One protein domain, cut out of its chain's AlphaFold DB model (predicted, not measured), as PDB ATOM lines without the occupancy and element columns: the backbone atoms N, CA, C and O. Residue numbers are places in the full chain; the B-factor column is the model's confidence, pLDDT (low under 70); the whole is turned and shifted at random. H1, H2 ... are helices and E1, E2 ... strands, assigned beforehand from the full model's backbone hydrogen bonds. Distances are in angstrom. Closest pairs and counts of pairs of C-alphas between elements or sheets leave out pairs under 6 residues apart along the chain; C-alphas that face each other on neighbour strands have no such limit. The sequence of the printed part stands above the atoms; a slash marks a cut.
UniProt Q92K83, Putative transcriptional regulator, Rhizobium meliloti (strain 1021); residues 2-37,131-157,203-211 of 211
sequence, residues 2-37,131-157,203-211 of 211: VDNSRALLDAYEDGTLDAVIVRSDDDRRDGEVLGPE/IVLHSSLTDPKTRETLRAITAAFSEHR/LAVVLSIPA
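What this domain is: This is residues 2 to 37, 131 to 157 and 203 to 211 of the 211 residues of the protein "Putative transcriptional regulator" of Rhizobium meliloti (strain 1021) (UniProt Q92K83). A strongly twisted sheet of four strands is sandwiched between two helices, the shorter H1 on one face and the longer H2 on the other, three layers with the sheet in the middle. The printed part has 72 residues, with two named helices and four named strands in the order H1, E1, E2, E3, H2, E4 along the chain, and the class is mixed, helices and strands. The sheet's order is E2, E3, E1, E4, mixed, with E1 and E4 parallel. The whole is compact, with a radius of gyration of the C-alphas of 11.8 A, and spans 32 by 28 by 28 A.

Where its parts are: H1, residues 4 to 13, begins at C-alpha 4 (-16.559, -16.568, -81.521) and is 14.3 A long. E1 is residues 19 to 24, 14.9 A; E2 residues 32 to 37, 14.3 A; E3 residues 131 to 135, 13.2 A. H2, residues 140 to 155, is 21.8 A long. E4, residues 203 to 205, is 6.8 A long and ends at C-alpha 205 (-8.421, -15.764, -76.865).

How they stand to each other: E2 and E3 are antiparallel at 155 degrees, with N 32 and O 133 2.8 A apart, within hydrogen-bond range. E3 and E1 are antiparallel at 152 degrees, with N 20 and O 134 at 2.8 A. E1 and E4 are parallel at 18 degrees, with N 21 and O 204 at 3.1 A. H1 lies over E1, slantwise at 43 degrees on the local plane, height over the sheet 8.2 A; their closest C-alphas, Ser 5 and Val 22, are 5.8 A apart. On the opposite face H2 lies over E3, along it at 16 degrees on the local plane, height 9.3 A. H2 and E2 touch, their closest C-alphas, Leu 34 and Thr 150, 6.7 A apart. In H1 and H2 every O i to N i+4 pair is within hydrogen-bond range.

The domain as a whole: The C-alphas farthest apart, Asp 14 and Arg 157, are 34.1 A apart. The printed part has two cuts: one between residues 37 and 131, with 93 residues not printed and the C-alphas of 37 and 131 6.3 A apart, and one between residues 157 and 203, with 45 residues not printed and the C-alphas of 157 and 203 23.6 A apart. Of the links printed whole, none is long. The mean pLDDT of the printed part is 71.5; residues 2 to 4, 25 to 30, 150 to 157 and 203 to 211 are under 70.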
ATOM      1  N   VAL A   2     -21.335 -19.713 -84.647       34.88
ATOM      2  CA  VAL A   2     -21.578 -18.598 -83.720       34.88
ATOM      3  C   VAL A   2     -20.415 -17.608 -83.795       34.88
ATOM      4  O   VAL A   2     -19.282 -18.014 -84.053       34.88
ATOM      5  N   ASP A   3     -20.703 -16.325 -83.594       53.38
ATOM      6  CA  ASP A   3     -19.684 -15.316 -83.331       53.38
ATOM      7  C   ASP A   3     -18.775 -15.797 -82.194       53.38
ATOM      8  O   ASP A   3     -19.234 -16.003 -81.068       53.38
ATOM      9  N   ASN A   4     -17.494 -16.021 -82.497       66.69
ATOM     10  CA  ASN A   4     -16.559 -16.568 -81.521       66.69
ATOM     11  C   ASN A   4     -16.414 -15.628 -80.311       66.69
ATOM     12  O   ASN A   4     -16.183 -16.098 -79.207       66.69
ATOM     13  N   SER A   5     -16.593 -14.312 -80.489       72.88
ATOM     14  CA  SER A   5     -16.504 -13.356 -79.380       72.88
ATOM     15  C   SER A   5     -17.666 -13.507 -78.398       72.88
ATOM     16  O   SER A   5     -17.432 -13.602 -77.197       72.88
ATOM     17  N   ARG A   6     -18.904 -13.621 -78.898       76.62
ATOM     18  CA  ARG A   6     -20.098 -13.782 -78.058       76.62
ATOM     19  C   ARG A   6     -20.082 -15.095 -77.292       76.62
ATOM     20  O   ARG A   6     -20.299 -15.080 -76.095       76.62
ATOM     21  N   ALA A   7     -19.757 -16.202 -77.957       80.19
ATOM     22  CA  ALA A   7     -19.680 -17.496 -77.285       80.19
ATOM     23  C   ALA A   7     -18.610 -17.520 -76.177       80.19
ATOM     24  O   ALA A   7     -18.830 -18.131 -75.135       80.19
ATOM     25  N   LEU A   8     -17.467 -16.849 -76.382       82.06
ATOM     26  CA  LEU A   8     -16.454 -16.709 -75.333       82.06
ATOM     27  C   LEU A   8     -16.920 -15.807 -74.186       82.06
ATOM     28  O   LEU A   8     -16.640 -16.123 -73.036       82.06
ATOM     29  N   LEU A   9     -17.608 -14.704 -74.486       83.81
ATOM     30  CA  LEU A   9     -18.161 -13.819 -73.460       83.81
ATOM     31  C   LEU A   9     -19.239 -14.526 -72.635       83.81
ATOM     32  O   LEU A   9     -19.168 -14.471 -71.415       83.81
ATOM     33  N   ASP A  10     -20.157 -15.253 -73.272       86.12
ATOM     34  CA  ASP A  10     -21.182 -16.046 -72.584       86.12
ATOM     35  C   ASP A  10     -20.526 -17.099 -71.664       86.12
ATOM     36  O   ASP A  10     -20.907 -17.235 -70.505       86.12
ATOM     37  N   ALA A  11     -19.475 -17.779 -72.145       86.25
ATOM     38  CA  ALA A  11     -18.704 -18.749 -71.360       86.25
ATOM     39  C   ALA A  11     -17.857 -18.114 -70.237       86.25
ATOM     40  O   ALA A  11     -17.426 -18.796 -69.309       86.25
ATOM     41  N   TYR A  12     -17.553 -16.820 -70.322       86.12
ATOM     42  CA  TYR A  12     -16.944 -16.073 -69.225       86.12
ATOM     43  C   TYR A  12     -18.003 -15.657 -68.196       86.12
ATOM     44  O   TYR A  12     -17.805 -15.835 -66.996       86.12
ATOM     45  N   GLU A  13     -19.147 -15.148 -68.661       87.19
ATOM     46  CA  GLU A  13     -20.267 -14.727 -67.814       87.19
ATOM     47  C   GLU A  13     -20.872 -15.900 -67.024       87.19
ATOM     48  O   GLU A  13     -21.277 -15.717 -65.875       87.19
ATOM     49  N   ASP A  14     -20.893 -17.110 -67.593       90.12
ATOM     50  CA  ASP A  14     -21.361 -18.325 -66.913       90.12
ATOM     51  C   ASP A  14     -20.303 -19.002 -66.012       90.12
ATOM     52  O   ASP A  14     -20.611 -19.973 -65.314       90.12
ATOM     53  N   GLY A  15     -19.071 -18.477 -65.985       87.06
ATOM     54  CA  GLY A  15     -17.961 -18.989 -65.177       87.06
ATOM     55  C   GLY A  15     -17.260 -20.229 -65.747       87.06
ATOM     56  O   GLY A  15     -16.442 -20.841 -65.058       87.06
ATOM     57  N   THR A  16     -17.543 -20.626 -66.991       90.19
ATOM     58  CA  THR A  16     -16.814 -21.702 -67.683       90.19
ATOM     59  C   THR A  16     -15.370 -21.302 -68.003       90.19
ATOM     60  O   THR A  16     -14.495 -22.168 -68.079       90.19
ATOM     61  N   LEU A  17     -15.105 -20.010 -68.190       86.25
ATOM     62  CA  LEU A  17     -13.786 -19.433 -68.438       86.25
ATOM     63  C   LEU A  17     -13.463 -18.375 -67.381       86.25
ATOM     64  O   LEU A  17     -14.298 -17.537 -67.056       86.25
ATOM     65  N   ASP A  18     -12.222 -18.369 -66.897       84.12
ATOM     66  CA  ASP A  18     -11.764 -17.415 -65.874       84.12
ATOM     67  C   ASP A  18     -11.294 -16.086 -66.486       84.12
ATOM     68  O   ASP A  18     -11.206 -15.042 -65.828       84.12
ATOM     69  N   ALA A  19     -10.937 -16.129 -67.770       84.44
ATOM     70  CA  ALA A  19     -10.523 -14.970 -68.533       84.44
ATOM     71  C   ALA A  19     -10.772 -15.170 -70.031       84.44
ATOM     72  O   ALA A  19     -10.575 -16.263 -70.572       84.44
ATOM     73  N   VAL A  20     -11.139 -14.087 -70.713       85.19
ATOM     74  CA  VAL A  20     -11.268 -14.041 -72.169       85.19
ATOM     75  C   VAL A  20     -10.677 -12.763 -72.739       85.19
ATOM     76  O   VAL A  20     -10.859 -11.675 -72.195       85.19
ATOM     77  N   ILE A  21      -9.978 -12.901 -73.863       81.00
ATOM     78  CA  ILE A  21      -9.494 -11.768 -74.653       81.00
ATOM     79  C   ILE A  21     -10.309 -11.717 -75.938       81.00
ATOM     80  O   ILE A  21     -10.275 -12.653 -76.742       81.00
ATOM     81  N   VAL A  22     -11.037 -10.624 -76.137       80.94
ATOM     82  CA  VAL A  22     -11.910 -10.426 -77.297       80.94
ATOM     83  C   VAL A  22     -11.633  -9.084 -77.962       80.94
ATOM     84  O   VAL A  22     -11.099  -8.158 -77.352       80.94
ATOM     85  N   ARG A  23     -11.995  -8.978 -79.240       79.50
ATOM     86  CA  ARG A  23     -12.076  -7.686 -79.928       79.50
ATOM     87  C   ARG A  23     -13.463  -7.110 -79.667       79.50
ATOM     88  O   ARG A  23     -14.438  -7.821 -79.891       79.50
ATOM     89  N   SER A  24     -13.529  -5.863 -79.216       72.44
ATOM     90  CA  SER A  24     -14.774  -5.144 -78.954       72.44
ATOM     91  C   SER A  24     -14.860  -3.893 -79.825       72.44
ATOM     92  O   SER A  24     -13.882  -3.152 -79.964       72.44
ATOM     93  N   ASP A  25     -16.033  -3.668 -80.407       65.00
ATOM     94  CA  ASP A  25     -16.475  -2.383 -80.955       65.00
ATOM     95  C   ASP A  25     -17.328  -1.580 -79.961       65.00
ATOM     96  O   ASP A  25     -17.605  -0.406 -80.204       65.00
ATOM     97  N   ASP A  26     -17.716  -2.196 -78.841       59.47
ATOM     98  CA  ASP A  26     -18.487  -1.573 -77.773       59.47
ATOM     99  C   ASP A  26     -17.577  -1.238 -76.582       59.47
ATOM    100  O   ASP A  26     -16.980  -2.117 -75.953       59.47
ATOM    101  N   ASP A  27     -17.498   0.051 -76.259       52.44
ATOM    102  CA  ASP A  27     -16.743   0.607 -75.127       52.44
ATOM    103  C   ASP A  27     -17.453   0.358 -73.773       52.44
ATOM    104  O   ASP A  27     -17.014   0.837 -72.728       52.44
ATOM    105  N   ARG A  28     -18.600  -0.346 -73.773       51.50
ATOM    106  CA  ARG A  28     -19.534  -0.428 -72.632       51.50
ATOM    107  C   ARG A  28     -19.499  -1.724 -71.815       51.50
ATOM    108  O   ARG A  28     -20.369  -1.904 -70.961       51.50
ATOM    109  N   ARG A  29     -18.570  -2.648 -72.062       58.22
ATOM    110  CA  ARG A  29     -18.439  -3.887 -71.269       58.22
ATOM    111  C   ARG A  29     -17.343  -3.736 -70.206       58.22
ATOM    112  O   ARG A  29     -16.284  -3.193 -70.499       58.22
ATOM    113  N   ASP A  30     -17.593  -4.256 -68.999       67.19
ATOM    114  CA  ASP A  30     -16.686  -4.244 -67.838       67.19
ATOM    115  C   ASP A  30     -15.415  -5.083 -68.088       67.19
ATOM    116  O   ASP A  30     -15.276  -6.222 -67.635       67.19
ATOM    117  N   GLY A  31     -14.485  -4.539 -68.870       78.00
ATOM    118  CA  GLY A  31     -13.238  -5.186 -69.256       78.00
ATOM    119  C   GLY A  31     -12.069  -4.214 -69.279       78.00
ATOM    120  O   GLY A  31     -12.222  -2.998 -69.379       78.00
ATOM    121  N   GLU A  32     -10.867  -4.758 -69.163       81.62
ATOM    122  CA  GLU A  32      -9.642  -3.983 -69.243       81.62
ATOM    123  C   GLU A  32      -9.223  -3.823 -70.709       81.62
ATOM    124  O   GLU A  32      -8.968  -4.813 -71.393       81.62
ATOM    125  N   VAL A  33      -9.122  -2.585 -71.199       83.06
ATOM    126  CA  VAL A  33      -8.620  -2.309 -72.553       83.06
ATOM    127  C   VAL A  33      -7.110  -2.536 -72.596       83.06
ATOM    128  O   VAL A  33      -6.345  -1.885 -71.887       83.06
ATOM    129  N   LEU A  34      -6.681  -3.444 -73.468       78.81
ATOM    130  CA  LEU A  34      -5.285  -3.860 -73.613       78.81
ATOM    131  C   LEU A  34      -4.564  -3.088 -74.726       78.81
ATOM    132  O   LEU A  34      -3.337  -3.008 -74.748       78.81
ATOM    133  N   GLY A  35      -5.328  -2.523 -75.661       77.75
ATOM    134  CA  GLY A  35      -4.827  -1.709 -76.763       77.75
ATOM    135  C   GLY A  35      -5.642  -1.887 -78.045       77.75
ATOM    136  O   GLY A  35      -6.564  -2.703 -78.083       77.75
ATOM    137  N   PRO A  36      -5.328  -1.123 -79.102       81.94
ATOM    138  CA  PRO A  36      -6.022  -1.223 -80.380       81.94
ATOM    139  C   PRO A  36      -5.493  -2.377 -81.250       81.94
ATOM    140  O   PRO A  36      -4.286  -2.586 -81.367       81.94
ATOM    141  N   GLU A  37      -6.397  -3.061 -81.947       83.38
ATOM    142  CA  GLU A  37      -6.118  -3.852 -83.146       83.38
ATOM    143  C   GLU A  37      -6.259  -2.940 -84.370       83.38
ATOM    144  O   GLU A  37      -7.311  -2.332 -84.595       83.38
ATOM    145  N   ILE A 131      -8.925  -4.234 -78.218       80.62
ATOM    146  CA  ILE A 131      -8.690  -5.551 -77.622       80.62
ATOM    147  C   ILE A 131      -8.960  -5.420 -76.123       80.62
ATOM    148  O   ILE A 131      -8.356  -4.575 -75.456       80.62
ATOM    149  N   VAL A 132      -9.865  -6.243 -75.601       83.12
ATOM    150  CA  VAL A 132     -10.367  -6.151 -74.225       83.12
ATOM    151  C   VAL A 132     -10.169  -7.482 -73.503       83.12
ATOM    152  O   VAL A 132     -10.471  -8.543 -74.053       83.12
ATOM    153  N   LEU A 133      -9.652  -7.418 -72.275       84.88
ATOM    154  CA  LEU A 133      -9.536  -8.544 -71.347       84.88
ATOM    155  C   LEU A 133     -10.708  -8.490 -70.377       84.88
ATOM    156  O   LEU A 133     -10.821  -7.555 -69.584       84.88
ATOM    157  N   HIS A 134     -11.513  -9.541 -70.370       85.06
ATOM    158  CA  HIS A 134     -12.409  -9.835 -69.260       85.06
ATOM    159  C   HIS A 134     -11.758 -10.905 -68.396       85.06
ATOM    160  O   HIS A 134     -11.270 -11.907 -68.915       85.06
ATOM    161  N   SER A 135     -11.692 -10.684 -67.086       85.31
ATOM    162  CA  SER A 135     -11.153 -11.674 -66.162       85.31
ATOM    163  C   SER A 135     -11.785 -11.544 -64.784       85.31
ATOM    164  O   SER A 135     -11.874 -10.443 -64.239       85.31
ATOM    165  N   SER A 136     -12.163 -12.688 -64.220       84.19
ATOM    166  CA  SER A 136     -12.616 -12.837 -62.839       84.19
ATOM    167  C   SER A 136     -11.429 -13.030 -61.884       84.19
ATOM    168  O   SER A 136     -11.597 -13.015 -60.664       84.19
ATOM    169  N   LEU A 137     -10.212 -13.168 -62.429       81.56
ATOM    170  CA  LEU A 137      -8.984 -13.385 -61.676       81.56
ATOM    171  C   LEU A 137      -8.511 -12.077 -61.032       81.56
ATOM    172  O   LEU A 137      -8.214 -11.075 -61.694       81.56
ATOM    173  N   THR A 138      -8.406 -12.108 -59.707       77.44
ATOM    174  CA  THR A 138      -7.970 -10.969 -58.890       77.44
ATOM    175  C   THR A 138      -6.485 -11.017 -58.533       77.44
ATOM    176  O   THR A 138      -5.959 -10.032 -58.022       77.44
ATOM    177  N   ASP A 139      -5.801 -12.139 -58.788       82.62
ATOM    178  CA  ASP A 139      -4.380 -12.306 -58.476       82.62
ATOM    179  C   ASP A 139      -3.495 -11.366 -59.329       82.62
ATOM    180  O   ASP A 139      -3.519 -11.451 -60.565       82.62
ATOM    181  N   PRO A 140      -2.689 -10.478 -58.712       77.50
ATOM    182  CA  PRO A 140      -1.873  -9.508 -59.441       77.50
ATOM    183  C   PRO A 140      -0.871 -10.134 -60.417       77.50
ATOM    184  O   PRO A 140      -0.662  -9.592 -61.501       77.50
ATOM    185  N   LYS A 141      -0.269 -11.281 -60.070       79.19
ATOM    186  CA  LYS A 141       0.741 -11.949 -60.912       79.19
ATOM    187  C   LYS A 141       0.112 -12.532 -62.179       79.19
ATOM    188  O   LYS A 141       0.669 -12.407 -63.271       79.19
ATOM    189  N   THR A 142      -1.070 -13.121 -62.047       77.06
ATOM    190  CA  THR A 142      -1.837 -13.673 -63.166       77.06
ATOM    191  C   THR A 142      -2.322 -12.568 -64.097       77.06
ATOM    192  O   THR A 142      -2.161 -12.670 -65.312       77.06
ATOM    193  N   ARG A 143      -2.818 -11.454 -63.542       74.06
ATOM    194  CA  ARG A 143      -3.191 -10.269 -64.330       74.06
ATOM    195  C   ARG A 143      -2.007  -9.688 -65.096       74.06
ATOM    196  O   ARG A 143      -2.152  -9.374 -66.273       74.06
ATOM    197  N   GLU A 144      -0.841  -9.584 -64.464       79.69
ATOM    198  CA  GLU A 144       0.373  -9.106 -65.133       79.69
ATOM    199  C   GLU A 144       0.809 -10.049 -66.263       79.69
ATOM    200  O   GLU A 144       1.167  -9.604 -67.351       79.69
ATOM    201  N   THR A 145       0.684 -11.360 -66.057       80.69
ATOM    202  CA  THR A 145       0.967 -12.360 -67.098       80.69
ATOM    203  C   THR A 145       0.007 -12.225 -68.284       80.69
ATOM    204  O   THR A 145       0.446 -12.213 -69.433       80.69
ATOM    205  N   LEU A 146      -1.296 -12.048 -68.035       75.06
ATOM    206  CA  LEU A 146      -2.299 -11.817 -69.084       75.06
ATOM    207  C   LEU A 146      -2.048 -10.508 -69.849       75.06
ATOM    208  O   LEU A 146      -2.169 -10.471 -71.080       75.06
ATOM    209  N   ARG A 147      -1.639  -9.445 -69.142       73.62
ATOM    210  CA  ARG A 147      -1.195  -8.185 -69.755       73.62
ATOM    211  C   ARG A 147       0.018  -8.409 -70.649       73.62
ATOM    212  O   ARG A 147      -0.003  -7.961 -71.789       73.62
ATOM    213  N   ALA A 148       1.037  -9.121 -70.173       76.75
ATOM    214  CA  ALA A 148       2.255  -9.396 -70.932       76.75
ATOM    215  C   ALA A 148       1.979 -10.230 -72.194       76.75
ATOM    216  O   ALA A 148       2.447  -9.878 -73.278       76.75
ATOM    217  N   ILE A 149       1.160 -11.283 -72.080       73.88
ATOM    218  CA  ILE A 149       0.698 -12.084 -73.224       73.88
ATOM    219  C   ILE A 149       0.012 -11.177 -74.245       73.88
ATOM    220  O   ILE A 149       0.312 -11.242 -75.436       73.88
ATOM    221  N   THR A 150      -0.860 -10.278 -73.788       68.31
ATOM    222  CA  THR A 150      -1.547  -9.371 -74.705       68.31
ATOM    223  C   THR A 150      -0.622  -8.331 -75.325       68.31
ATOM    224  O   THR A 150      -0.696  -8.075 -76.526       68.31
ATOM    225  N   ALA A 151       0.278  -7.748 -74.539       67.25
ATOM    226  CA  ALA A 151       1.254  -6.787 -75.028       67.25
ATOM    227  C   ALA A 151       2.115  -7.396 -76.143       67.25
ATOM    228  O   ALA A 151       2.357  -6.725 -77.144       67.25
ATOM    229  N   ALA A 152       2.481  -8.678 -76.039       65.94
ATOM    230  CA  ALA A 152       3.193  -9.395 -77.096       65.94
ATOM    231  C   ALA A 152       2.380  -9.502 -78.404       65.94
ATOM    232  O   ALA A 152       2.950  -9.367 -79.491       65.94
ATOM    233  N   PHE A 153       1.053  -9.667 -78.327       61.50
ATOM    234  CA  PHE A 153       0.179  -9.624 -79.508       61.50
ATOM    235  C   PHE A 153       0.108  -8.222 -80.138       61.50
ATOM    236  O   PHE A 153       0.033  -8.109 -81.363       61.50
ATOM    237  N   SER A 154       0.197  -7.162 -79.330       58.53
ATOM    238  CA  SER A 154       0.191  -5.760 -79.782       58.53
ATOM    239  C   SER A 154       1.565  -5.258 -80.276       58.53
ATOM    240  O   SER A 154       1.645  -4.343 -81.102       58.53
ATOM    241  N   GLU A 155       2.669  -5.830 -79.780       51.75
ATOM    242  CA  GLU A 155       4.049  -5.365 -80.001       51.75
ATOM    243  C   GLU A 155       4.704  -5.901 -81.280       51.75
ATOM    244  O   GLU A 155       5.612  -5.250 -81.802       51.75
ATOM    245  N   HIS A 156       4.182  -6.979 -81.883       50.41
ATOM    246  CA  HIS A 156       4.616  -7.459 -83.210       50.41
ATOM    247  C   HIS A 156       4.527  -6.376 -84.314       50.41
ATOM    248  O   HIS A 156       5.111  -6.505 -85.386       50.41
ATOM    249  N   ARG A 157       3.870  -5.247 -84.015       52.56
ATOM    250  CA  ARG A 157       3.833  -4.008 -84.798       52.56
ATOM    251  C   ARG A 157       5.152  -3.219 -84.845       52.56
ATOM    252  O   ARG A 157       5.385  -2.498 -85.811       52.56
ATOM    253  N   LEU A 203      -8.178 -19.963 -69.912       58.12
ATOM    254  CA  LEU A 203      -8.076 -18.793 -70.784       58.12
ATOM    255  C   LEU A 203      -8.489 -19.135 -72.220       58.12
ATOM    256  O   LEU A 203      -7.987 -20.093 -72.806       58.12
ATOM    257  N   ALA A 204      -9.329 -18.293 -72.823       62.47
ATOM    258  CA  ALA A 204      -9.594 -18.331 -74.258       62.47
ATOM    259  C   ALA A 204      -9.345 -16.963 -74.913       62.47
ATOM    260  O   ALA A 204      -9.578 -15.908 -74.325       62.47
ATOM    261  N   VAL A 205      -8.854 -16.974 -76.154       58.19
ATOM    262  CA  VAL A 205      -8.421 -15.764 -76.865       58.19
ATOM    263  C   VAL A 205      -9.037 -15.742 -78.266       58.19
ATOM    264  O   VAL A 205      -8.659 -16.536 -79.129       58.19
ATOM    265  N   VAL A 206      -9.945 -14.800 -78.546       59.72
ATOM    266  CA  VAL A 206     -10.376 -14.481 -79.922       59.72
ATOM    267  C   VAL A 206      -9.413 -13.453 -80.509       59.72
ATOM    268  O   VAL A 206      -9.737 -12.286 -80.713       59.72
ATOM    269  N   LEU A 207      -8.206 -13.910 -80.829       56.44
ATOM    270  CA  LEU A 207      -7.228 -13.149 -81.608       56.44
ATOM    271  C   LEU A 207      -6.834 -13.898 -82.875       56.44
ATOM    272  O   LEU A 207      -5.675 -13.837 -83.254       56.44
ATOM    273  N   SER A 208      -7.781 -14.579 -83.537       42.28
ATOM    274  CA  SER A 208      -7.552 -15.237 -84.837       42.28
ATOM    275  C   SER A 208      -6.174 -15.905 -84.915       42.28
ATOM    276  O   SER A 208      -5.344 -15.528 -85.738       42.28
ATOM    277  N   ILE A 209      -5.896 -16.817 -83.986       29.12
ATOM    278  CA  ILE A 209      -4.656 -17.585 -84.010       29.12
ATOM    279  C   ILE A 209      -4.812 -18.585 -85.167       29.12
ATOM    280  O   ILE A 209      -5.789 -19.340 -85.154       29.12
ATOM    281  N   PRO A 210      -3.954 -18.570 -86.204       28.62
ATOM    282  CA  PRO A 210      -3.918 -19.679 -87.148       28.62
ATOM    283  C   PRO A 210      -3.504 -20.935 -86.371       28.62
ATOM    284  O   PRO A 210      -2.544 -20.890 -85.603       28.62
ATOM    285  N   ALA A 211      -4.287 -22.004 -86.517       30.34
ATOM    286  CA  ALA A 211      -3.938 -23.324 -85.998       30.34
ATOM    287  C   ALA A 211      -2.664 -23.859 -86.665       30.34
ATOM    288  O   ALA A 211      -2.457 -23.533 -87.859       30.34
TER     289      ALA A 211